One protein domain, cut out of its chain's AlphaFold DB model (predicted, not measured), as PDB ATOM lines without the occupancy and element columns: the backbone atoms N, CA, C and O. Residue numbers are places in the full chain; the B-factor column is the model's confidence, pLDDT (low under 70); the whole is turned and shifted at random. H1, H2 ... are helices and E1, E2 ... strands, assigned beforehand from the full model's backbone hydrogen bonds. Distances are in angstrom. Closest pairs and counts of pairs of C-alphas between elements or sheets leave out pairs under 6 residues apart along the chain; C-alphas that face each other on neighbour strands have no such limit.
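This is residues 48 to 221 of the 714 residues of an uncharacterized protein of Streptosporangium nondiastaticum (UniProt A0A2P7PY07). Two strongly twisted sheets form a sandwich, with E1, E3, E9, E5 and E6 face to face with E2, E11, E10, E4, E8 and E7, and E1 comes close to E11 along one side. The two short helices lie at the margins, H1 just before E11 and H2 near E2. The printed part has 174 residues, with eleven named strands and two named helices in the order E1 to E10, H1, E11, H2; under half of the residues are in them, and the class is mostly strand. The sheet E1 E3 E9 E5 E6 is antiparallel, and the sheet E2 E11 E10 E4 E8 E7 is mixed. The whole is compact, with a radius of gyration of the C-alphas of 15.9 A, and spans 47 by 40 by 31 A.

E1, residues 48 to 51, is an edge strand antiparallel to E3, residues 65 to 74, with N 48 and O 73 2.8 A apart. E3 is antiparallel to E9, residues 156 to 166, with N 68 and O 162 at 2.7 A. E9 is antiparallel to E5, residues 93 to 106, with N 101 and O 161 at 2.9 A; E5 bends by 92 degrees at residue 96. E5 and E6, residues 121 to 127, are a hairpin, with N 104 and O 121 at 3.1 A. In the other sheet E2, residues 55 to 57, is parallel to E11, residues 194 to 202, with N 202 and O 56 at 2.8 A. E11 is staggered: its residues 194 to 199 pair antiparallel with E10, residues 177 to 182, with N 179 and O 197 at 2.8 A, and its residues 200 to 202 pair with E2. E10 is antiparallel to E4, residues 84 to 88, with N 86 and O 180 at 2.8 A. E4 is antiparallel to E8, residues 144 to 148, with N 87 and O 145 at 2.8 A. E7, residues 139 to 141, and E8 are a hairpin, with N 141 and O 144 at 2.8 A. Between the sheets, the closest C-alphas of E1 and E11 are those of Arg 48 and Asp 195, 5.3 A apart, and the best planes of the facing parts stand 27 degrees apart. H2, residues 208 to 211, only grazes the sheet of six with its residues 210 to 211. H1, residues 190 to 193, is only just not on either sheet, with 4 pairs of C-alphas within 10 A of each. Both helices are too short for an O i to N i+4 pair; each has 1 O i to N i+3 pair, within range.

E1 begins at C-alpha 48, (213.809, 296.628, 265.778). From first to last C-alpha E3 measures 29.1 A, E5 31.3 A, E9 31.9 A and E11 25.8 A. H2 ends at C-alpha 211, (233.681, 306.122, 272.961).

The C-alphas of Pro 168 and Pro 188, 47.1 A apart, are the two farthest apart. The printed part has no cut. The links E5 to E6 and E6 to E7 are long. The mean pLDDT of the printed part is 85.0; residues 120, 122 to 134, 172 to 174 and 201 are under 70.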
ATOM      1  N   ARG A  48     213.126 295.436 265.283       93.75
ATOM      2  CA  ARG A  48     213.809 296.628 265.778       93.75
ATOM      3  C   ARG A  48     215.272 296.331 265.976       93.75
ATOM      4  O   ARG A  48     215.633 295.239 266.418       93.75
ATOM      5  N   VAL A  49     216.130 297.289 265.673       94.38
ATOM      6  CA  VAL A  49     217.573 297.165 265.827       94.38
ATOM      7  C   VAL A  49     218.110 298.351 266.602       94.38
ATOM      8  O   VAL A  49     217.803 299.487 266.297       94.38
ATOM      9  N   ALA A  50     218.953 298.105 267.593       93.69
ATOM     10  CA  ALA A  50     219.657 299.138 268.336       93.69
ATOM     11  C   ALA A  50     221.098 298.703 268.592       93.69
ATOM     12  O   ALA A  50     221.504 297.582 268.280       93.69
ATOM     13  N   SER A  51     221.897 299.572 269.196       92.44
ATOM     14  CA  SER A  51     223.212 299.180 269.689       92.44
ATOM     15  C   SER A  51     223.510 299.839 271.032       92.44
ATOM     16  O   SER A  51     222.956 300.884 271.369       92.44
ATOM     17  N   LEU A  52     224.393 299.215 271.813       88.25
ATOM     18  CA  LEU A  52     224.752 299.709 273.146       88.25
ATOM     19  C   LEU A  52     225.587 300.998 273.111       88.25
ATOM     20  O   LEU A  52     225.566 301.763 274.073       88.25
ATOM     21  N   ARG A  53     226.331 301.242 272.025       90.81
ATOM     22  CA  ARG A  53     227.234 302.392 271.878       90.81
ATOM     23  C   ARG A  53     226.959 303.118 270.571       90.81
ATOM     24  O   ARG A  53     226.872 302.497 269.520       90.81
ATOM     25  N   ALA A  54     226.889 304.442 270.612       85.94
ATOM     26  CA  ALA A  54     226.700 305.239 269.401       85.94
ATOM     27  C   ALA A  54     227.941 305.224 268.480       85.94
ATOM     28  O   ALA A  54     227.821 305.469 267.274       85.94
ATOM     29  N   VAL A  55     229.131 304.956 269.039       87.81
ATOM     30  CA  VAL A  55     230.416 305.098 268.337       87.81
ATOM     31  C   VAL A  55     231.366 303.902 268.505       87.81
ATOM     32  O   VAL A  55     231.504 303.326 269.584       87.81
ATOM     33  N   TYR A  56     231.964 303.540 267.366       89.00
ATOM     34  CA  TYR A  56     232.913 302.459 267.053       89.00
ATOM     35  C   TYR A  56     234.376 302.912 267.005       89.00
ATOM     36  O   TYR A  56     234.660 303.747 266.160       89.00
ATOM     37  N   ASN A  57     235.333 302.374 267.768       89.31
ATOM     38  CA  ASN A  57     236.742 302.708 267.506       89.31
ATOM     39  C   ASN A  57     237.315 301.818 266.389       89.31
ATOM     40  O   ASN A  57     237.638 300.653 266.621       89.31
ATOM     41  N   ASN A  58     237.436 302.357 265.172       87.81
ATOM     42  CA  ASN A  58     238.071 301.672 264.037       87.81
ATOM     43  C   ASN A  58     239.538 302.089 263.826       87.81
ATOM     44  O   ASN A  58     240.164 301.644 262.865       87.81
ATOM     45  N   GLY A  59     240.070 302.951 264.697       88.38
ATOM     46  CA  GLY A  59     241.434 303.472 264.651       88.38
ATOM     47  C   GLY A  59     242.429 302.725 265.541       88.38
ATOM     48  O   GLY A  59     243.568 303.171 265.645       88.38
ATOM     49  N   LYS A  60     242.012 301.624 266.174       90.50
ATOM     50  CA  LYS A  60     242.857 300.782 267.030       90.50
ATOM     51  C   LYS A  60     244.109 300.258 266.316       90.50
ATOM     52  O   LYS A  60     244.167 300.219 265.078       90.50
ATOM     53  N   ASP A  61     245.105 299.864 267.108       92.50
ATOM     54  CA  ASP A  61     246.380 299.381 266.579       92.50
ATOM     55  C   ASP A  61     246.199 298.054 265.817       92.50
ATOM     56  O   ASP A  61     245.303 297.264 266.134       92.50
ATOM     57  N   PRO A  62     247.025 297.771 264.794       94.19
ATOM     58  CA  PRO A  62     246.930 296.528 264.034       94.19
ATOM     59  C   PRO A  62     246.986 295.286 264.932       94.19
ATOM     60  O   PRO A  62     247.891 295.141 265.752       94.19
ATOM     61  N   GLY A  63     246.034 294.369 264.753       93.69
ATOM     62  CA  GLY A  63     245.880 293.167 265.577       93.69
ATOM     63  C   GLY A  63     245.021 293.350 266.832       93.69
ATOM     64  O   GLY A  63     244.580 292.352 267.402       93.69
ATOM     65  N   GLU A  64     244.715 294.582 267.246       95.25
ATOM     66  CA  GLU A  64     243.707 294.820 268.279       95.25
ATOM     67  C   GLU A  64     242.293 294.564 267.747       95.25
ATOM     68  O   GLU A  64     242.043 294.574 266.542       95.25
ATOM     69  N   THR A  65     241.336 294.361 268.654       95.19
ATOM     70  CA  THR A  65     239.944 294.070 268.287       95.19
ATOM     71  C   THR A  65     238.979 295.161 268.737       95.19
ATOM     72  O   THR A  65     239.091 295.658 269.864       95.19
ATOM     73  N   GLU A  66     237.969 295.462 267.918       94.00
ATOM     74  CA  GLU A  66     236.807 296.273 268.295       94.00
ATOM     75  C   GLU A  66     235.529 295.437 268.327       94.00
ATOM     76  O   GLU A  66     235.272 294.644 267.424       94.00
ATOM     77  N   LYS A  67     234.722 295.621 269.380       94.75
ATOM     78  CA  LYS A  67     233.484 294.865 269.607       94.75
ATOM     79  C   LYS A  67     232.252 295.728 269.386       94.75
ATOM     80  O   LYS A  67     232.016 296.684 270.125       94.75
ATOM     81  N   VAL A  68     231.434 295.334 268.424       92.75
ATOM     82  CA  VAL A  68     230.179 295.979 268.060       92.75
ATOM     83  C   VAL A  68     229.008 295.158 268.590       92.75
ATOM     84  O   VAL A  68     228.687 294.105 268.053       92.75
ATOM     85  N   ASP A  69     228.390 295.631 269.673       93.62
ATOM     86  CA  ASP A  69     227.196 295.016 270.264       93.62
ATOM     87  C   ASP A  69     225.920 295.607 269.649       93.62
ATOM     88  O   ASP A  69     225.621 296.781 269.885       93.62
ATOM     89  N   ILE A  70     225.169 294.786 268.917       94.56
ATOM     90  CA  ILE A  70     223.914 295.119 268.232       94.56
ATOM     91  C   ILE A  70     222.786 294.298 268.841       94.56
ATOM     92  O   ILE A  70     222.955 293.116 269.127       94.56
ATOM     93  N   TRP A  71     221.649 294.925 269.092       95.00
ATOM     94  CA  TRP A  71     220.467 294.309 269.675       95.00
ATOM     95  C   TRP A  71     219.379 294.275 268.610       95.00
ATOM     96  O   TRP A  71     219.091 295.305 268.019       95.00
ATOM     97  N   VAL A  72     218.810 293.102 268.356       95.31
ATOM     98  CA  VAL A  72     217.699 292.888 267.426       95.31
ATOM     99  C   VAL A  72     216.519 292.361 268.226       95.31
ATOM    100  O   VAL A  72     216.641 291.341 268.902       95.31
ATOM    101  N   TYR A  73     215.389 293.050 268.170       95.38
ATOM    102  CA  TYR A  73     214.177 292.700 268.895       95.38
ATOM    103  C   TYR A  73     213.030 292.470 267.920       95.38
ATOM    104  O   TYR A  73     212.858 293.247 266.992       95.38
ATOM    105  N   ASN A  74     212.239 291.421 268.137       95.38
ATOM    106  CA  ASN A  74     210.957 291.261 267.458       95.38
ATOM    107  C   ASN A  74     209.828 291.710 268.400       95.38
ATOM    108  O   ASN A  74     209.428 290.955 269.288       95.38
ATOM    109  N   ALA A  75     209.331 292.931 268.216       92.81
ATOM    110  CA  ALA A  75     208.191 293.496 268.934       92.81
ATOM    111  C   ALA A  75     206.839 292.958 268.430       92.81
ATOM    112  O   ALA A  75     205.822 293.084 269.119       92.81
ATOM    113  N   GLY A  76     206.836 292.317 267.259       90.94
ATOM    114  CA  GLY A  76     205.637 291.810 266.612       90.94
ATOM    115  C   GLY A  76     205.028 290.609 267.344       90.94
ATOM    116  O   GLY A  76     205.716 289.890 268.075       90.94
ATOM    117  N   PRO A  77     203.719 290.360 267.158       91.00
ATOM    118  CA  PRO A  77     203.042 289.185 267.709       91.00
ATOM    119  C   PRO A  77     203.417 287.872 266.999       91.00
ATOM    120  O   PRO A  77     203.189 286.798 267.564       91.00
ATOM    121  N   GLY A  78     203.977 287.937 265.785       91.25
ATOM    122  CA  GLY A  78     204.406 286.790 264.989       91.25
ATOM    123  C   GLY A  78     205.883 286.425 265.164       91.25
ATOM    124  O   GLY A  78     206.649 287.103 265.844       91.25
ATOM    125  N   THR A  79     206.302 285.332 264.526       94.19
ATOM    126  CA  THR A  79     207.724 284.975 264.397       94.19
ATOM    127  C   THR A  79     208.311 285.677 263.174       94.19
ATOM    128  O   THR A  79     207.836 285.462 262.058       94.19
ATOM    129  N   ALA A  80     209.369 286.461 263.369       93.81
ATOM    130  CA  ALA A  80     210.169 287.010 262.281       93.81
ATOM    131  C   ALA A  80     211.035 285.898 261.672       93.81
ATOM    132  O   ALA A  80     211.709 285.183 262.414       93.81
ATOM    133  N   ARG A  81     210.992 285.710 260.351       94.50
ATOM    134  CA  ARG A  81     211.679 284.616 259.646       94.50
ATOM    135  C   ARG A  81     212.712 285.136 258.665       94.50
ATOM    136  O   ARG A  81     212.557 286.230 258.137       94.50
ATOM    137  N   GLY A  82     213.745 284.338 258.395       93.06
ATOM    138  CA  GLY A  82     214.745 284.679 257.371       93.06
ATOM    139  C   GLY A  82     215.475 285.993 257.663       93.06
ATOM    140  O   GLY A  82     215.766 286.777 256.762       93.06
ATOM    141  N   ILE A  83     215.731 286.263 258.942       94.44
ATOM    142  CA  ILE A  83     216.219 287.564 259.388       94.44
ATOM    143  C   ILE A  83     217.657 287.759 258.925       94.44
ATOM    144  O   ILE A  83     218.514 286.901 259.133       94.44
ATOM    145  N   ARG A  84     217.948 288.916 258.336       94.56
ATOM    146  CA  ARG A  84     219.296 289.301 257.908       94.56
ATOM    147  C   ARG A  84     219.684 290.589 258.611       94.56
ATOM    148  O   ARG A  84     219.140 291.651 258.322       94.56
ATOM    149  N   LEU A  85     220.640 290.497 259.526       94.62
ATOM    150  CA  LEU A  85     221.297 291.660 260.105       94.62
ATOM    151  C   LEU A  85     222.474 292.021 259.207       94.62
ATOM    152  O   LEU A  85     223.338 291.176 259.011       94.62
ATOM    153  N   ARG A  86     222.568 293.248 258.689       94.00
ATOM    154  CA  ARG A  86     223.812 293.689 258.044       94.00
ATOM    155  C   ARG A  86     224.562 294.693 258.903       94.00
ATOM    156  O   ARG A  86     224.037 295.753 259.240       94.00
ATOM    157  N   VAL A  87     225.797 294.335 259.235       92.50
ATOM    158  CA  VAL A  87     226.714 295.096 260.075       92.50
ATOM    159  C   VAL A  87     227.781 295.724 259.187       92.50
ATOM    160  O   VAL A  87     228.527 295.010 258.519       92.50
ATOM    161  N   PRO A  88     227.881 297.049 259.144       90.12
ATOM    162  CA  PRO A  88     228.910 297.692 258.354       90.12
ATOM    163  C   PRO A  88     230.305 297.510 258.952       90.12
ATOM    164  O   PRO A  88     230.471 297.462 260.171       90.12
ATOM    165  N   TYR A  89     231.313 297.490 258.085       90.69
ATOM    166  CA  TYR A  89     232.721 297.463 258.476       90.69
ATOM    167  C   TYR A  89     233.551 298.430 257.617       90.69
ATOM    168  O   TYR A  89     233.083 298.974 256.615       90.69
ATOM    169  N   THR A  90     234.788 298.701 258.035       89.31
ATOM    170  CA  THR A  90     235.698 299.650 257.363       89.31
ATOM    171  C   THR A  90     236.937 298.935 256.827       89.31
ATOM    172  O   THR A  90     237.215 297.821 257.249       89.31
ATOM    173  N   TYR A  91     237.744 299.583 255.978       87.69
ATOM    174  CA  TYR A  91     239.024 299.025 255.498       87.69
ATOM    175  C   TYR A  91     239.980 298.585 256.620       87.69
ATOM    176  O   TYR A  91     240.814 297.705 256.408       87.69
ATOM    177  N   ARG A  92     239.879 299.195 257.809       88.94
ATOM    178  CA  ARG A  92     240.659 298.779 258.977       88.94
ATOM    179  C   ARG A  92     240.084 297.564 259.682       88.94
ATOM    180  O   ARG A  92     240.826 296.894 260.370       88.94
ATOM    181  N   MET A  93     238.811 297.248 259.518       91.56
ATOM    182  CA  MET A  93     238.192 296.074 260.126       91.56
ATOM    183  C   MET A  93     238.330 294.893 259.163       91.56
ATOM    184  O   MET A  93     237.694 294.879 258.113       91.56
ATOM    185  N   VAL A  94     239.172 293.913 259.495       89.94
ATOM    186  CA  VAL A  94     239.388 292.743 258.633       89.94
ATOM    187  C   VAL A  94     238.151 291.854 258.678       89.94
ATOM    188  O   VAL A  94     237.908 291.177 259.678       89.94
ATOM    189  N   PHE A  95     237.361 291.869 257.603       87.25
ATOM    190  CA  PHE A  95     236.122 291.096 257.535       87.25
ATOM    191  C   PHE A  95     236.385 289.582 257.573       87.25
ATOM    192  O   PHE A  95     235.648 288.878 258.251       87.25
ATOM    193  N   ASP A  96     237.489 289.105 256.983       85.88
ATOM    194  CA  ASP A  96     237.921 287.691 257.027       85.88
ATOM    195  C   ASP A  96     238.240 287.184 258.447       85.88
ATOM    196  O   ASP A  96     238.424 285.990 258.684       85.88
ATOM    197  N   HIS A  97     238.340 288.092 259.419       88.12
ATOM    198  CA  HIS A  97     238.606 287.776 260.821       88.12
ATOM    199  C   HIS A  97     237.477 288.228 261.744       88.12
ATOM    200  O   HIS A  97     237.684 288.326 262.957       88.12
ATOM    201  N   VAL A  98     236.294 288.524 261.198       90.62
ATOM    202  CA  VAL A  98     235.156 288.887 262.031       90.62
ATOM    203  C   VAL A  98     234.650 287.671 262.803       90.62
ATOM    204  O   VAL A  98     234.398 286.605 262.245       90.62
ATOM    205  N   GLN A  99     234.485 287.837 264.111       91.62
ATOM    206  CA  GLN A  99     233.836 286.843 264.960       91.62
ATOM    207  C   GLN A  99     232.460 287.360 265.351       91.62
ATOM    208  O   GLN A  99     232.351 288.422 265.967       91.62
ATOM    209  N   LEU A 100     231.414 286.611 265.017       91.38
ATOM    210  CA  LEU A 100     230.052 286.925 265.428       91.38
ATOM    211  C   LEU A 100     229.616 285.987 266.542       91.38
ATOM    212  O   LEU A 100     229.706 284.764 266.428       91.38
ATOM    213  N   LEU A 101     229.086 286.581 267.602       91.44
ATOM    214  CA  LEU A 101     228.496 285.862 268.714       91.44
ATOM    215  C   LEU A 101     227.072 286.356 268.939       91.44
ATOM    216  O   LEU A 101     226.886 287.497 269.362       91.44
ATOM    217  N   SER A 102     226.076 285.507 268.692       90.75
ATOM    218  CA  SER A 102     224.685 285.822 269.014       90.75
ATOM    219  C   SER A 102     224.236 285.160 270.315       90.75
ATOM    220  O   SER A 102     224.554 284.011 270.623       90.75
ATOM    221  N   ARG A 103     223.491 285.916 271.118       90.44
ATOM    222  CA  ARG A 103     222.890 285.460 272.370       90.44
ATOM    223  C   ARG A 103     221.429 285.847 272.385       90.44
ATOM    224  O   ARG A 103     221.095 286.990 272.091       90.44
ATOM    225  N   GLU A 104     220.578 284.903 272.747       89.81
ATOM    226  CA  GLU A 104     219.129 285.080 272.741       89.81
ATOM    227  C   GLU A 104     218.586 285.125 274.165       89.81
ATOM    228  O   GLU A 104     218.988 284.337 275.032       89.81
ATOM    229  N   ILE A 105     217.647 286.039 274.393       85.19
ATOM    230  CA  ILE A 105     216.845 286.112 275.608       85.19
ATOM    231  C   ILE A 105     215.394 286.416 275.237       85.19
ATOM    232  O   ILE A 105     215.101 287.257 274.386       85.19
ATOM    233  N   ARG A 106     214.461 285.790 275.959       81.00
ATOM    234  CA  ARG A 106     213.084 286.286 276.025       81.00
ATOM    235  C   ARG A 106     213.061 287.560 276.852       81.00
ATOM    236  O   ARG A 106     213.212 287.499 278.073       81.00
ATOM    237  N   SER A 107     212.938 288.694 276.175       77.00
ATOM    238  CA  SER A 107     212.878 289.984 276.848       77.00
ATOM    239  C   SER A 107     211.617 290.073 277.706       77.00
ATOM    240  O   SER A 107     210.572 289.524 277.352       77.00
ATOM    241  N   GLY A 108     211.716 290.785 278.829       77.44
ATOM    242  CA  GLY A 108     210.535 291.285 279.528       77.44
ATOM    243  C   GLY A 108     209.840 292.386 278.721       77.44
ATOM    244  O   GLY A 108     210.176 292.631 277.561       77.44
ATOM    245  N   ASP A 109     208.905 293.091 279.355       80.69
ATOM    246  CA  ASP A 109     208.114 294.152 278.711       80.69
ATOM    247  C   ASP A 109     208.943 295.374 278.257       80.69
ATOM    248  O   ASP A 109     208.411 296.236 277.567       80.69
ATOM    249  N   ARG A 110     210.229 295.455 278.632       87.50
ATOM    250  CA  ARG A 110     211.160 296.536 278.266       87.50
ATOM    251  C   ARG A 110     212.476 295.991 277.710       87.50
ATOM    252  O   ARG A 110     213.389 295.713 278.490       87.50
ATOM    253  N   PRO A 111     212.573 295.791 276.387       88.56
ATOM    254  CA  PRO A 111     213.797 295.352 275.720       88.56
ATOM    255  C   PRO A 111     215.027 296.234 275.937       88.56
ATOM    256  O   PRO A 111     216.140 295.727 275.812       88.56
ATOM    257  N   SER A 112     214.860 297.521 276.253       88.44
ATOM    258  CA  SER A 112     215.978 298.429 276.535       88.44
ATOM    259  C   SER A 112     216.669 298.136 277.872       88.44
ATOM    260  O   SER A 112     217.848 298.461 278.052       88.44
ATOM    261  N   GLU A 113     215.965 297.503 278.817       87.31
ATOM    262  CA  GLU A 113     216.512 297.189 280.129       87.31
ATOM    263  C   GLU A 113     217.373 295.916 280.046       87.31
ATOM    264  O   GLU A 113     216.927 294.880 279.541       87.31
ATOM    265  N   PRO A 114     218.622 295.942 280.556       75.88
ATOM    266  CA  PRO A 114     219.450 294.755 280.564       75.88
ATOM    267  C   PRO A 114     218.742 293.642 281.351       75.88
ATOM    268  O   PRO A 114     218.275 293.865 282.470       75.88
ATOM    269  N   PRO A 115     218.681 292.424 280.800       77.25
ATOM    270  CA  PRO A 115     217.923 291.342 281.399       77.25
ATOM    271  C   PRO A 115     218.505 290.979 282.763       77.25
ATOM    272  O   PRO A 115     219.657 290.554 282.880       77.25
ATOM    273  N   SER A 116     217.682 291.105 283.802       73.88
ATOM    274  CA  SER A 116     218.057 290.825 285.194       73.88
ATOM    275  C   SER A 116     218.451 289.360 285.436       73.88
ATOM    276  O   SER A 116     219.165 289.067 286.393       73.88
ATOM    277  N   GLY A 117     218.026 288.445 284.555       73.50
ATOM    278  CA  GLY A 117     218.345 287.014 284.589       73.50
ATOM    279  C   GLY A 117     219.592 286.584 283.802       73.50
ATOM    280  O   GLY A 117     219.893 285.393 283.776       73.50
ATOM    281  N   GLY A 118     220.319 287.513 283.168       72.88
ATOM    282  CA  GLY A 118     221.461 287.189 282.305       72.88
ATOM    283  C   GLY A 118     221.072 286.572 280.949       72.88
ATOM    284  O   GLY A 118     219.900 286.334 280.663       72.88
ATOM    285  N   TRP A 119     222.068 286.339 280.085       76.75
ATOM    286  CA  TRP A 119     221.878 285.742 278.755       76.75
ATOM    287  C   TRP A 119     221.737 284.226 278.854       76.75
ATOM    288  O   TRP A 119     222.657 283.550 279.300       76.75
ATOM    289  N   VAL A 120     220.557 283.720 278.478       63.88
ATOM    290  CA  VAL A 120     220.119 282.348 278.783       63.88
ATOM    291  C   VAL A 120     220.655 281.351 277.757       63.88
ATOM    292  O   VAL A 120     220.950 280.220 278.125       63.88
ATOM    293  N   ASN A 121     220.852 281.764 276.500       70.38
ATOM    294  CA  ASN A 121     221.362 280.882 275.454       70.38
ATOM    295  C   ASN A 121     222.440 281.574 274.608       70.38
ATOM    296  O   ASN A 121     222.222 282.657 274.059       70.38
ATOM    297  N   GLU A 122     223.592 280.922 274.468       66.44
ATOM    298  CA  GLU A 122     224.570 281.241 273.431       66.44
ATOM    299  C   GLU A 122     224.127 280.506 272.165       66.44
ATOM    300  O   GLU A 122     224.264 279.288 272.038       66.44
ATOM    301  N   VAL A 123     223.449 281.239 271.286       59.69
ATOM    302  CA  VAL A 123     222.781 280.683 270.112       59.69
ATOM    303  C   VAL A 123     223.615 281.098 268.917       59.69
ATOM    304  O   VAL A 123     223.475 282.212 268.437       59.69
ATOM    305  N   ASN A 124     224.466 280.190 268.447       56.12
ATOM    306  CA  ASN A 124     225.362 280.337 267.295       56.12
ATOM    307  C   ASN A 124     226.595 281.230 267.513       56.12
ATOM    308  O   ASN A 124     226.519 282.420 267.816       56.12
ATOM    309  N   GLN A 125     227.751 280.635 267.225       58.38
ATOM    310  CA  GLN A 125     228.867 281.360 266.638       58.38
ATOM    311  C   GLN A 125     228.650 281.315 265.129       58.38
ATOM    312  O   GLN A 125     228.828 280.267 264.515       58.38
ATOM    313  N   CYS A 126     228.246 282.430 264.529       57.44
ATOM    314  CA  CYS A 126     228.392 282.611 263.088       57.44
ATOM    315  C   CYS A 126     229.871 282.935 262.845       57.44
ATOM    316  O   CYS A 126     230.245 284.083 262.610       57.44
ATOM    317  N   ALA A 127     230.743 281.946 263.038       58.47
ATOM    318  CA  ALA A 127     232.114 282.065 262.579       58.47
ATOM    319  C   ALA A 127     232.067 282.038 261.051       58.47
ATOM    320  O   ALA A 127     231.373 281.204 260.474       58.47
ATOM    321  N   TYR A 128     232.757 282.975 260.408       56.28
ATOM    322  CA  TYR A 128     232.986 282.882 258.975       56.28
ATOM    323  C   TYR A 128     233.744 281.576 258.704       56.28
ATOM    324  O   TYR A 128     234.882 281.421 259.147       56.28
ATOM    325  N   ASP A 129     233.086 280.623 258.049       63.84
ATOM    326  CA  ASP A 129     233.685 279.374 257.594       63.84
ATOM    327  C   ASP A 129     233.572 279.329 256.069       63.84
ATOM    328  O   ASP A 129     232.491 279.135 255.521       63.84
ATOM    329  N   GLU A 130     234.689 279.512 255.364       62.34
ATOM    330  CA  GLU A 130     234.713 279.462 253.894       62.34
ATOM    331  C   GLU A 130     234.197 278.128 253.323       62.34
ATOM    332  O   GLU A 130     233.905 278.051 252.132       62.34
ATOM    333  N   SER A 131     234.096 277.073 254.140       64.62
ATOM    334  CA  SER A 131     233.703 275.737 253.693       64.62
ATOM    335  C   SER A 131     232.201 275.435 253.759       64.62
ATOM    336  O   SER A 131     231.773 274.443 253.162       64.62
ATOM    337  N   ASP A 132     231.393 276.261 254.433       63.16
ATOM    338  CA  ASP A 132     229.950 276.028 254.566       63.16
ATOM    339  C   ASP A 132     229.130 276.953 253.638       63.16
ATOM    340  O   ASP A 132     228.939 278.145 253.871       63.16
ATOM    341  N   ASP A 133     228.645 276.361 252.541       62.06
ATOM    342  CA  ASP A 133     227.834 276.998 251.491       62.06
ATOM    343  C   ASP A 133     226.321 276.938 251.806       62.06
ATOM    344  O   ASP A 133     225.470 277.126 250.938       62.06
ATOM    345  N   SER A 134     225.933 276.642 253.056       68.38
ATOM    346  CA  SER A 134     224.525 276.470 253.454       68.38
ATOM    347  C   SER A 134     223.684 277.754 253.435       68.38
ATOM    348  O   SER A 134     222.517 277.730 253.827       68.38
ATOM    349  N   GLY A 135     224.253 278.892 253.017       71.25
ATOM    350  CA  GLY A 135     223.597 280.204 253.035       71.25
ATOM    351  C   GLY A 135     223.381 280.786 254.440       71.25
ATOM    352  O   GLY A 135     222.904 281.912 254.563       71.25
ATOM    353  N   ASN A 136     223.754 280.049 255.493       74.62
ATOM    354  CA  ASN A 136     223.692 280.490 256.891       74.62
ATOM    355  C   ASN A 136     225.003 281.102 257.388       74.62
ATOM    356  O   ASN A 136     225.073 281.577 258.524       74.62
ATOM    357  N   ASN A 137     226.035 281.102 256.551       81.31
ATOM    358  CA  ASN A 137     227.282 281.742 256.900       81.31
ATOM    359  C   ASN A 137     227.210 283.247 256.702       81.31
ATOM    360  O   ASN A 137     226.580 283.730 255.754       81.31
ATOM    361  N   PRO A 138     227.850 284.011 257.601       84.06
ATOM    362  CA  PRO A 138     227.995 285.424 257.375       84.06
ATOM    363  C   PRO A 138     228.798 285.636 256.093       84.06
ATOM    364  O   PRO A 138     229.798 284.964 255.864       84.06
ATOM    365  N   TYR A 139     228.363 286.562 255.252       88.25
ATOM    366  CA  TYR A 139     229.060 286.884 254.010       88.25
ATOM    367  C   TYR A 139     229.245 288.387 253.882       88.25
ATOM    368  O   TYR A 139     228.474 289.186 254.415       88.25
ATOM    369  N   SER A 140     230.296 288.781 253.176       86.75
ATOM    370  CA  SER A 140     230.534 290.174 252.823       86.75
ATOM    371  C   SER A 140     229.729 290.515 251.568       86.75
ATOM    372  O   SER A 140     230.037 290.026 250.483       86.75
ATOM    373  N   ASP A 141     228.740 291.395 251.699       84.19
ATOM    374  CA  ASP A 141     228.164 292.124 250.573       84.19
ATOM    375  C   ASP A 141     228.773 293.527 250.544       84.19
ATOM    376  O   ASP A 141     228.363 294.446 251.261       84.19
ATOM    377  N   THR A 142     229.795 293.695 249.709       87.19
ATOM    378  CA  THR A 142     230.485 294.974 249.532       87.19
ATOM    379  C   THR A 142     231.156 295.465 250.833       87.19
ATOM    380  O   THR A 142     232.213 294.965 251.189       87.19
ATOM    381  N   TRP A 143     230.558 296.430 251.548       88.12
ATOM    382  CA  TRP A 143     231.046 297.008 252.820       88.12
ATOM    383  C   TRP A 143     230.175 296.612 254.019       88.12
ATOM    384  O   TRP A 143     230.208 297.250 255.076       88.12
ATOM    385  N   LEU A 144     229.342 295.591 253.832       90.50
ATOM    386  CA  LEU A 144     228.380 295.115 254.808       90.50
ATOM    387  C   LEU A 144     228.633 293.637 255.068       90.50
ATOM    388  O   LEU A 144     228.626 292.819 254.154       90.50
ATOM    389  N   LEU A 145     228.823 293.293 256.332       91.81
ATOM    390  CA  LEU A 145     228.771 291.920 256.789       91.81
ATOM    391  C   LEU A 145     227.304 291.536 256.959       91.81
ATOM    392  O   LEU A 145     226.622 292.099 257.810       91.81
ATOM    393  N   VAL A 146     226.805 290.606 256.156       92.62
ATOM    394  CA  VAL A 146     225.445 290.082 256.279       92.62
ATOM    395  C   VAL A 146     225.471 288.875 257.198       92.62
ATOM    396  O   VAL A 146     226.145 287.895 256.913       92.62
ATOM    397  N   CYS A 147     224.737 288.948 258.299       92.12
ATOM    398  CA  CYS A 147     224.611 287.923 259.320       92.12
ATOM    399  C   CYS A 147     223.175 287.378 259.286       92.12
ATOM    400  O   CYS A 147     222.262 288.055 259.777       92.12
ATOM    401  N   PRO A 148     222.935 286.191 258.704       92.94
ATOM    402  CA  PRO A 148     221.640 285.541 258.836       92.94
ATOM    403  C   PRO A 148     221.419 285.158 260.305       92.94
ATOM    404  O   PRO A 148     222.271 284.541 260.947       92.94
ATOM    405  N   LEU A 149     220.286 285.572 260.862       92.12
ATOM    406  CA  LEU A 149     219.859 285.222 262.210       92.12
ATOM    407  C   LEU A 149     218.794 284.127 262.129       92.12
ATOM    408  O   LEU A 149     218.082 283.995 261.133       92.12
ATOM    409  N   ARG A 150     218.674 283.334 263.197       92.00
ATOM    410  CA  ARG A 150     217.555 282.393 263.325       92.00
ATOM    411  C   ARG A 150     216.242 283.159 263.403       92.00
ATOM    412  O   ARG A 150     216.216 284.290 263.882       92.00
ATOM    413  N   ASP A 151     215.168 282.491 263.002       93.81
ATOM    414  CA  ASP A 151     213.812 282.985 263.190       93.81
ATOM    415  C   ASP A 151     213.600 283.437 264.645       93.81
ATOM    416  O   ASP A 151     213.862 282.676 265.580       93.81
ATOM    417  N   LEU A 152     213.129 284.672 264.834       93.44
ATOM    418  CA  LEU A 152     212.918 285.270 266.151       93.44
ATOM    419  C   LEU A 152     211.446 285.172 266.539       93.44
ATOM    420  O   LEU A 152     210.610 285.843 265.924       93.44
ATOM    421  N   PRO A 153     211.090 284.388 267.574       94.50
ATOM    422  CA  PRO A 153     209.737 284.396 268.109       94.50
ATOM    423  C   PRO A 153     209.334 285.792 268.590       94.50
ATOM    424  O   PRO A 153     210.186 286.620 268.927       94.50
ATOM    425  N   ALA A 154     208.029 286.021 268.697       92.31
ATOM    426  CA  ALA A 154     207.478 287.233 269.288       92.31
ATOM    427  C   ALA A 154     208.138 287.563 270.636       92.31
ATOM    428  O   ALA A 154     208.343 286.680 271.478       92.31
ATOM    429  N   ARG A 155     208.443 288.845 270.844       92.12
ATOM    430  CA  ARG A 155     209.056 289.395 272.064       92.12
ATOM    431  C   ARG A 155     210.411 288.780 272.427       92.12
ATOM    432  O   ARG A 155     210.774 288.686 273.602       92.12
ATOM    433  N   THR A 156     211.177 288.380 271.420       93.44
ATOM    434  CA  THR A 156     212.529 287.840 271.607       93.44
ATOM    435  C   THR A 156     213.568 288.898 271.269       93.44
ATOM    436  O   THR A 156     213.478 289.551 270.232       93.44
ATOM    437  N   LEU A 157     214.552 289.058 272.156       94.12
ATOM    438  CA  LEU A 157     215.699 289.941 271.982       94.12
ATOM    439  C   LEU A 157     216.942 289.093 271.717       94.12
ATOM    440  O   LEU A 157     217.279 288.192 272.492       94.12
ATOM    441  N   VAL A 158     217.665 289.421 270.655       94.00
ATOM    442  CA  VAL A 158     218.971 288.848 270.351       94.00
ATOM    443  C   VAL A 158     220.030 289.929 270.410       94.00
ATOM    444  O   VAL A 158     219.936 290.954 269.743       94.00
ATOM    445  N   LYS A 159     221.084 289.676 271.183       94.44
ATOM    446  CA  LYS A 159     222.320 290.450 271.133       94.44
ATOM    447  C   LYS A 159     223.288 289.765 270.184       94.44
ATOM    448  O   LYS A 159     223.698 288.638 270.439       94.44
ATOM    449  N   VAL A 160     223.696 290.470 269.140       94.12
ATOM    450  CA  VAL A 160     224.768 290.089 268.224       94.12
ATOM    451  C   VAL A 160     226.005 290.915 268.561       94.12
ATOM    452  O   VAL A 160     225.988 292.138 268.465       94.12
ATOM    453  N   GLN A 161     227.083 290.258 268.975       94.62
ATOM    454  CA  GLN A 161     228.392 290.873 269.169       94.62
ATOM    455  C   GLN A 161     229.276 290.552 267.965       94.62
ATOM    456  O   GLN A 161     229.681 289.404 267.792       94.62
ATOM    457  N   ALA A 162     229.599 291.562 267.159       93.62
ATOM    458  CA  ALA A 162     230.579 291.459 266.086       93.62
ATOM    459  C   ALA A 162     231.949 291.942 266.569       93.62
ATOM    460  O   ALA A 162     232.090 293.077 267.012       93.62
ATOM    461  N   THR A 163     232.963 291.086 266.510       95.06
ATOM    462  CA  THR A 163     234.339 291.421 266.891       95.06
ATOM    463  C   THR A 163     235.185 291.536 265.635       95.06
ATOM    464  O   THR A 163     235.370 290.547 264.934       95.06
ATOM    465  N   PHE A 164     235.704 292.730 265.364       94.00
ATOM    466  CA  PHE A 164     236.551 293.014 264.210       94.00
ATOM    467  C   PHE A 164     238.006 293.145 264.640       94.00
ATOM    468  O   PHE A 164     238.311 293.959 265.511       94.00
ATOM    469  N   THR A 165     238.904 292.400 264.002       95.25
ATOM    470  CA  THR A 165     240.354 292.587 264.155       95.25
ATOM    471  C   THR A 165     240.823 293.733 263.263       95.25
ATOM    472  O   THR A 165     240.425 293.812 262.098       95.25
ATOM    473  N   MET A 166     241.664 294.623 263.792       94.38
ATOM    474  CA  MET A 166     242.205 295.739 263.028       94.38
ATOM    475  C   MET A 166     243.326 295.300 262.090       94.38
ATOM    476  O   MET A 166     244.249 294.576 262.465       94.38
ATOM    477  N   SER A 167     243.260 295.794 260.865       92.25
ATOM    478  CA  SER A 167     244.237 295.595 259.813       92.25
ATOM    479  C   SER A 167     245.443 296.526 259.979       92.25
ATOM    480  O   SER A 167     245.283 297.643 260.474       92.25
ATOM    481  N   PRO A 168     246.642 296.143 259.497       90.62
ATOM    482  CA  PRO A 168     247.792 297.046 259.407       90.62
ATOM    483  C   PRO A 168     247.610 298.241 258.460       90.62
ATOM    484  O   PRO A 168     248.441 299.151 258.477       90.62
ATOM    485  N   TRP A 169     246.569 298.269 257.621       86.31
ATOM    486  CA  TRP A 169     246.347 299.381 256.696       86.31
ATOM    487  C   TRP A 169     246.051 300.679 257.453       86.31
ATOM    488  O   TRP A 169     245.126 300.765 258.255       86.31
ATOM    489  N   ASN A 170     246.809 301.736 257.161       71.69
ATOM    490  CA  ASN A 170     246.740 302.985 257.914       71.69
ATOM    491  C   ASN A 170     245.562 303.901 257.532       71.69
ATOM    492  O   ASN A 170     245.397 304.953 258.150       71.69
ATOM    493  N   VAL A 171     244.716 303.504 256.581       72.06
ATOM    494  CA  VAL A 171     243.594 304.318 256.099       72.06
ATOM    495  C   VAL A 171     242.390 304.129 257.020       72.06
ATOM    496  O   VAL A 171     241.607 303.197 256.855       72.06
ATOM    497  N   PHE A 172     242.248 305.005 258.014       67.44
ATOM    498  CA  PHE A 172     240.973 305.166 258.708       67.44
ATOM    499  C   PHE A 172     240.060 306.051 257.860       67.44
ATOM    500  O   PHE A 172     240.504 306.866 257.049       67.44
ATOM    501  N   THR A 173     238.757 305.851 257.980       64.56
ATOM    502  CA  THR A 173     237.794 306.772 257.388       64.56
ATOM    503  C   THR A 173     236.668 306.951 258.376       64.56
ATOM    504  O   THR A 173     235.995 305.979 258.725       64.56
ATOM    505  N   ASP A 174     236.464 308.197 258.786       68.50
ATOM    506  CA  ASP A 174     235.339 308.598 259.617       68.50
ATOM    507  C   ASP A 174     234.107 308.610 258.714       68.50
ATOM    508  O   ASP A 174     233.763 309.591 258.050       68.50
ATOM    509  N   ARG A 175     233.494 307.437 258.577       71.38
ATOM    510  CA  ARG A 175     232.227 307.272 257.877       71.38
ATOM    511  C   ARG A 175     231.199 306.879 258.906       71.38
ATOM    512  O   ARG A 175     231.423 305.962 259.684       71.38
ATOM    513  N   ARG A 176     230.044 307.533 258.872       74.06
ATOM    514  CA  ARG A 176     228.849 306.953 259.473       74.06
ATOM    515  C   ARG A 176     228.464 305.738 258.660       74.06
ATOM    516  O   ARG A 176     228.412 305.813 257.432       74.06
ATOM    517  N   PHE A 177     228.178 304.653 259.348       79.00
ATOM    518  CA  PHE A 177     227.612 303.487 258.722       79.00
ATOM    519  C   PHE A 177     226.259 303.168 259.327       79.00
ATOM    520  O   PHE A 177     225.936 303.526 260.454       79.00
ATOM    521  N   THR A 178     225.459 302.473 258.545       85.12
ATOM    522  CA  THR A 178     224.090 302.170 258.905       85.12
ATOM    523  C   THR A 178     223.959 300.663 259.016       85.12
ATOM    524  O   THR A 178     224.176 299.939 258.045       85.12
ATOM    525  N   THR A 179     223.650 300.203 260.220       87.44
ATOM    526  CA  THR A 179     223.203 298.842 260.485       87.44
ATOM    527  C   THR A 179     221.721 298.766 260.160       87.44
ATOM    528  O   THR A 179     220.956 299.682 260.447       87.44
ATOM    529  N   TRP A 180     221.307 297.666 259.561       90.12
ATOM    530  CA  TRP A 180     219.922 297.393 259.199       90.12
ATOM    531  C   TRP A 180     219.617 295.937 259.465       90.12
ATOM    532  O   TRP A 180     220.477 295.069 259.291       90.12
ATOM    533  N   VAL A 181     218.387 295.691 259.880       92.19
ATOM    534  CA  VAL A 181     217.828 294.355 260.008       92.19
ATOM    535  C   VAL A 181     216.672 294.234 259.025       92.19
ATOM    536  O   VAL A 181     215.926 295.191 258.845       92.19
ATOM    537  N   THR A 182     216.552 293.092 258.353       92.56
ATOM    538  CA  THR A 182     215.414 292.783 257.477       92.56
ATOM    539  C   THR A 182     214.841 291.408 257.795       92.56
ATOM    540  O   THR A 182     215.616 290.512 258.130       92.56
ATOM    541  N   SER A 183     213.532 291.227 257.634       91.69
ATOM    542  CA  SER A 183     212.811 289.948 257.713       91.69
ATOM    543  C   SER A 183     212.359 289.487 256.323       91.69
ATOM    544  O   SER A 183     212.085 290.319 255.463       91.69
ATOM    545  N   ASP A 184     212.235 288.175 256.115       90.50
ATOM    546  CA  ASP A 184     211.483 287.592 254.990       90.50
ATOM    547  C   ASP A 184     209.999 287.342 255.373       90.50
ATOM    548  O   ASP A 184     209.209 286.873 254.548       90.50
ATOM    549  N   THR A 185     209.600 287.606 256.630       87.50
ATOM    550  CA  THR A 185     208.178 287.626 257.019       87.50
ATOM    551  C   THR A 185     207.438 288.652 256.165       87.50
ATOM    552  O   THR A 185     207.984 289.691 255.840       87.50
ATOM    553  N   THR A 186     206.214 288.335 255.747       80.44
ATOM    554  CA  THR A 186     205.366 289.285 255.022       80.44
ATOM    555  C   THR A 186     204.467 289.994 256.025       80.44
ATOM    556  O   THR A 186     203.471 289.413 256.464       80.44
ATOM    557  N   ASP A 187     204.815 291.222 256.398       80.44
ATOM    558  CA  ASP A 187     203.933 292.110 257.151       80.44
ATOM    559  C   ASP A 187     203.075 292.954 256.181       80.44
ATOM    560  O   ASP A 187     203.580 293.425 255.156       80.44
ATOM    561  N   PRO A 188     201.764 293.163 256.433       82.69
ATOM    562  CA  PRO A 188     200.963 294.123 255.670       82.69
ATOM    563  C   PRO A 188     201.544 295.548 255.678       82.69
ATOM    564  O   PRO A 188     201.253 296.326 254.769       82.69
ATOM    565  N   VAL A 189     202.343 295.890 256.690       82.00
ATOM    566  CA  VAL A 189     203.095 297.135 256.825       82.00
ATOM    567  C   VAL A 189     204.573 296.837 256.574       82.00
ATOM    568  O   VAL A 189     205.290 296.383 257.460       82.00
ATOM    569  N   ALA A 190     205.045 297.127 255.361       77.38
ATOM    570  CA  ALA A 190     206.408 296.804 254.921       77.38
ATOM    571  C   ALA A 190     207.526 297.400 255.803       77.38
ATOM    572  O   ALA A 190     208.639 296.874 255.819       77.38
ATOM    573  N   ASP A 191     207.243 298.481 256.538       80.50
ATOM    574  CA  ASP A 191     208.200 299.104 257.457       80.50
ATOM    575  C   ASP A 191     208.471 298.238 258.698       80.50
ATOM    576  O   ASP A 191     209.550 298.323 259.271       80.50
ATOM    577  N   ASN A 192     207.566 297.333 259.078       82.25
ATOM    578  CA  ASN A 192     207.782 296.447 260.225       82.25
ATOM    579  C   ASN A 192     208.824 295.349 259.937       82.25
ATOM    580  O   ASN A 192     209.462 294.812 260.848       82.25
ATOM    581  N   ASP A 193     209.033 295.027 258.658       81.00
ATOM    582  CA  ASP A 193     209.996 294.018 258.229       81.00
ATOM    583  C   ASP A 193     211.430 294.565 258.174       81.00
ATOM    584  O   ASP A 193     212.365 293.806 257.890       81.00
ATOM    585  N   ARG A 194     211.640 295.865 258.440       86.62
ATOM    586  CA  ARG A 194     212.954 296.506 258.373       86.62
ATOM    587  C   ARG A 194     213.117 297.643 259.376       86.62
ATOM    588  O   ARG A 194     212.421 298.640 259.304       86.62
ATOM    589  N   ASP A 195     214.210 297.600 260.131       86.69
ATOM    590  CA  ASP A 195     214.645 298.735 260.950       86.69
ATOM    591  C   ASP A 195     216.116 299.092 260.697       86.69
ATOM    592  O   ASP A 195     216.907 298.305 260.154       86.69
ATOM    593  N   VAL A 196     216.469 300.331 261.029       84.44
ATOM    594  CA  VAL A 196     217.718 300.988 260.681       84.44
ATOM    595  C   VAL A 196     218.312 301.703 261.896       84.44
ATOM    596  O   VAL A 196     217.718 302.610 262.468       84.44
ATOM    597  N   TYR A 197     219.566 301.385 262.222       82.94
ATOM    598  CA  TYR A 197     220.332 302.053 263.271       82.94
ATOM    599  C   TYR A 197     221.675 302.560 262.745       82.94
ATOM    600  O   TYR A 197     222.453 301.824 262.137       82.94
ATOM    601  N   THR A 198     221.985 303.831 262.998       80.19
ATOM    602  CA  THR A 198     223.247 304.435 262.547       80.19
ATOM    603  C   THR A 198     224.340 304.270 263.598       80.19
ATOM    604  O   THR A 198     224.209 304.729 264.729       80.19
ATOM    605  N   ILE A 199     225.453 303.667 263.189       73.69
ATOM    606  CA  ILE A 199     226.675 303.489 263.969       73.69
ATOM    607  C   ILE A 199     227.775 304.378 263.380       73.69
ATOM    608  O   ILE A 199     227.982 304.399 262.169       73.69
ATOM    609  N   THR A 200     228.532 305.093 264.216       72.81
ATOM    610  CA  THR A 200     229.661 305.912 263.731       72.81
ATOM    611  C   THR A 200     231.009 305.334 264.181       72.81
ATOM    612  O   THR A 200     231.431 305.575 265.310       72.81
ATOM    613  N   PRO A 201     231.701 304.554 263.337       66.81
ATOM    614  CA  PRO A 201     233.131 304.311 263.438       66.81
ATOM    615  C   PRO A 201     233.931 305.615 263.361       66.81
ATOM    616  O   PRO A 201     233.662 306.439 262.487       66.81
ATOM    617  N   ASN A 202     234.900 305.790 264.255       73.81
ATOM    618  CA  ASN A 202     235.767 306.966 264.316       73.81
ATOM    619  C   ASN A 202     237.216 306.586 264.686       73.81
ATOM    620  O   ASN A 202     237.467 305.474 265.170       73.81
ATOM    621  N   HIS A 203     238.147 307.523 264.489       70.88
ATOM    622  CA  HIS A 203     239.583 307.381 264.772       70.88
ATOM    623  C   HIS A 203     239.943 307.372 266.269       70.88
ATOM    624  O   HIS A 203     239.256 307.994 267.061       70.88
ATOM    625  N   ASN A 204     241.077 306.776 266.659       79.81
ATOM    626  CA  ASN A 204     241.472 306.514 268.060       79.81
ATOM    627  C   ASN A 204     241.711 307.760 268.949       79.81
ATOM    628  O   ASN A 204     241.779 307.626 270.166       79.81
ATOM    629  N   ASP A 205     241.830 308.958 268.370       80.19
ATOM    630  CA  ASP A 205     242.249 310.174 269.092       80.19
ATOM    631  C   ASP A 205     241.125 310.882 269.881       80.19
ATOM    632  O   ASP A 205     241.343 311.944 270.471       80.19
ATOM    633  N   ASP A 206     239.917 310.317 269.916       83.38
ATOM    634  CA  ASP A 206     238.808 310.871 270.695       83.38
ATOM    635  C   ASP A 206     238.882 310.495 272.186       83.38
ATOM    636  O   ASP A 206     239.346 309.406 272.539       83.38
ATOM    637  N   PRO A 207     238.373 311.353 273.094       85.25
ATOM    638  CA  PRO A 207     238.374 311.069 274.527       85.25
ATOM    639  C   PRO A 207     237.471 309.879 274.881       85.25
ATOM    640  O   PRO A 207     236.436 309.670 274.253       85.25
ATOM    641  N   ASP A 208     237.763 309.171 275.977       81.06
ATOM    642  CA  ASP A 208     236.966 308.025 276.459       81.06
ATOM    643  C   ASP A 208     235.456 308.307 276.541       81.06
ATOM    644  O   ASP A 208     234.634 307.456 276.204       81.06
ATOM    645  N   ALA A 209     235.071 309.523 276.938       81.50
ATOM    646  CA  ALA A 209     233.670 309.938 277.009       81.50
ATOM    647  C   ALA A 209     232.954 309.899 275.645       81.50
ATOM    648  O   ALA A 209     231.747 309.667 275.592       81.50
ATOM    649  N   TYR A 210     233.682 310.111 274.546       82.62
ATOM    650  CA  TYR A 210     233.161 309.941 273.196       82.62
ATOM    651  C   TYR A 210     232.852 308.466 272.938       82.62
ATOM    652  O   TYR A 210     231.708 308.141 272.629       82.62
ATOM    653  N   TRP A 211     233.816 307.570 273.178       82.38
ATOM    654  CA  TRP A 211     233.681 306.122 272.961       82.38
ATOM    655  C   TRP A 211     232.622 305.438 273.814       82.38
ATOM    656  O   TRP A 211     232.067 304.414 273.415       82.38
ATOM    657  N   GLN A 212     232.353 305.998 274.991       84.44
ATOM    658  CA  GLN A 212     231.340 305.511 275.924       84.44
ATOM    659  C   GLN A 212     229.968 306.156 275.703       84.44
ATOM    660  O   GLN A 212     229.069 305.967 276.522       84.44
ATOM    661  N   ARG A 213     229.778 306.915 274.613       86.25
ATOM    662  CA  ARG A 213     228.475 307.504 274.302       86.25
ATOM    663  C   ARG A 213     227.438 306.383 274.134       86.25
ATOM    664  O   ARG A 213     227.597 305.555 273.228       86.25
ATOM    665  N   PRO A 214     226.382 306.354 274.969       88.75
ATOM    666  CA  PRO A 214     225.367 305.316 274.888       88.75
ATOM    667  C   PRO A 214     224.662 305.389 273.532       88.75
ATOM    668  O   PRO A 214     224.454 306.474 272.984       88.75
ATOM    669  N   GLY A 215     224.344 304.224 272.978       89.38
ATOM    670  CA  GLY A 215     223.456 304.130 271.826       89.38
ATOM    671  C   GLY A 215     221.987 304.315 272.215       89.38
ATOM    672  O   GLY A 215     221.656 304.411 273.399       89.38
ATOM    673  N   ARG A 216     221.100 304.365 271.216       88.69
ATOM    674  CA  ARG A 216     219.645 304.499 271.425       88.69
ATOM    675  C   ARG A 216     218.993 303.135 271.641       88.69
ATOM    676  O   ARG A 216     218.379 302.594 270.732       88.69
ATOM    677  N   VAL A 217     219.195 302.528 272.809       91.44
ATOM    678  CA  VAL A 217     218.532 301.249 273.157       91.44
ATOM    679  C   VAL A 217     217.068 301.423 273.556       91.44
ATOM    680  O   VAL A 217     216.303 300.469 273.497       91.44
ATOM    681  N   ASP A 218     216.686 302.637 273.933       89.19
ATOM    682  CA  ASP A 218     215.322 303.054 274.252       89.19
ATOM    683  C   ASP A 218     214.360 302.878 273.073       89.19
ATOM    684  O   ASP A 218     213.219 302.495 273.290       89.19
ATOM    685  N   GLN A 219     214.834 303.016 271.830       88.69
ATOM    686  CA  GLN A 219     213.992 302.806 270.643       88.69
ATOM    687  C   GLN A 219     213.461 301.365 270.505       88.69
ATOM    688  O   GLN A 219     212.523 301.099 269.757       88.69
ATOM    689  N   LEU A 220     214.037 300.406 271.242       91.00
ATOM    690  CA  LEU A 220     213.491 299.051 271.307       91.00
ATOM    691  C   LEU A 220     212.178 298.988 272.107       91.00
ATOM    692  O   LEU A 220     211.395 298.066 271.887       91.00
ATOM    693  N   ASP A 221     211.929 299.953 272.998       89.00
ATOM    694  CA  ASP A 221     210.749 300.010 273.870       89.00
ATOM    695  C   ASP A 221     209.561 300.757 273.249       89.00
ATOM    696  O   ASP A 221     208.467 300.691 273.814       89.00
TER     697      ASP A 221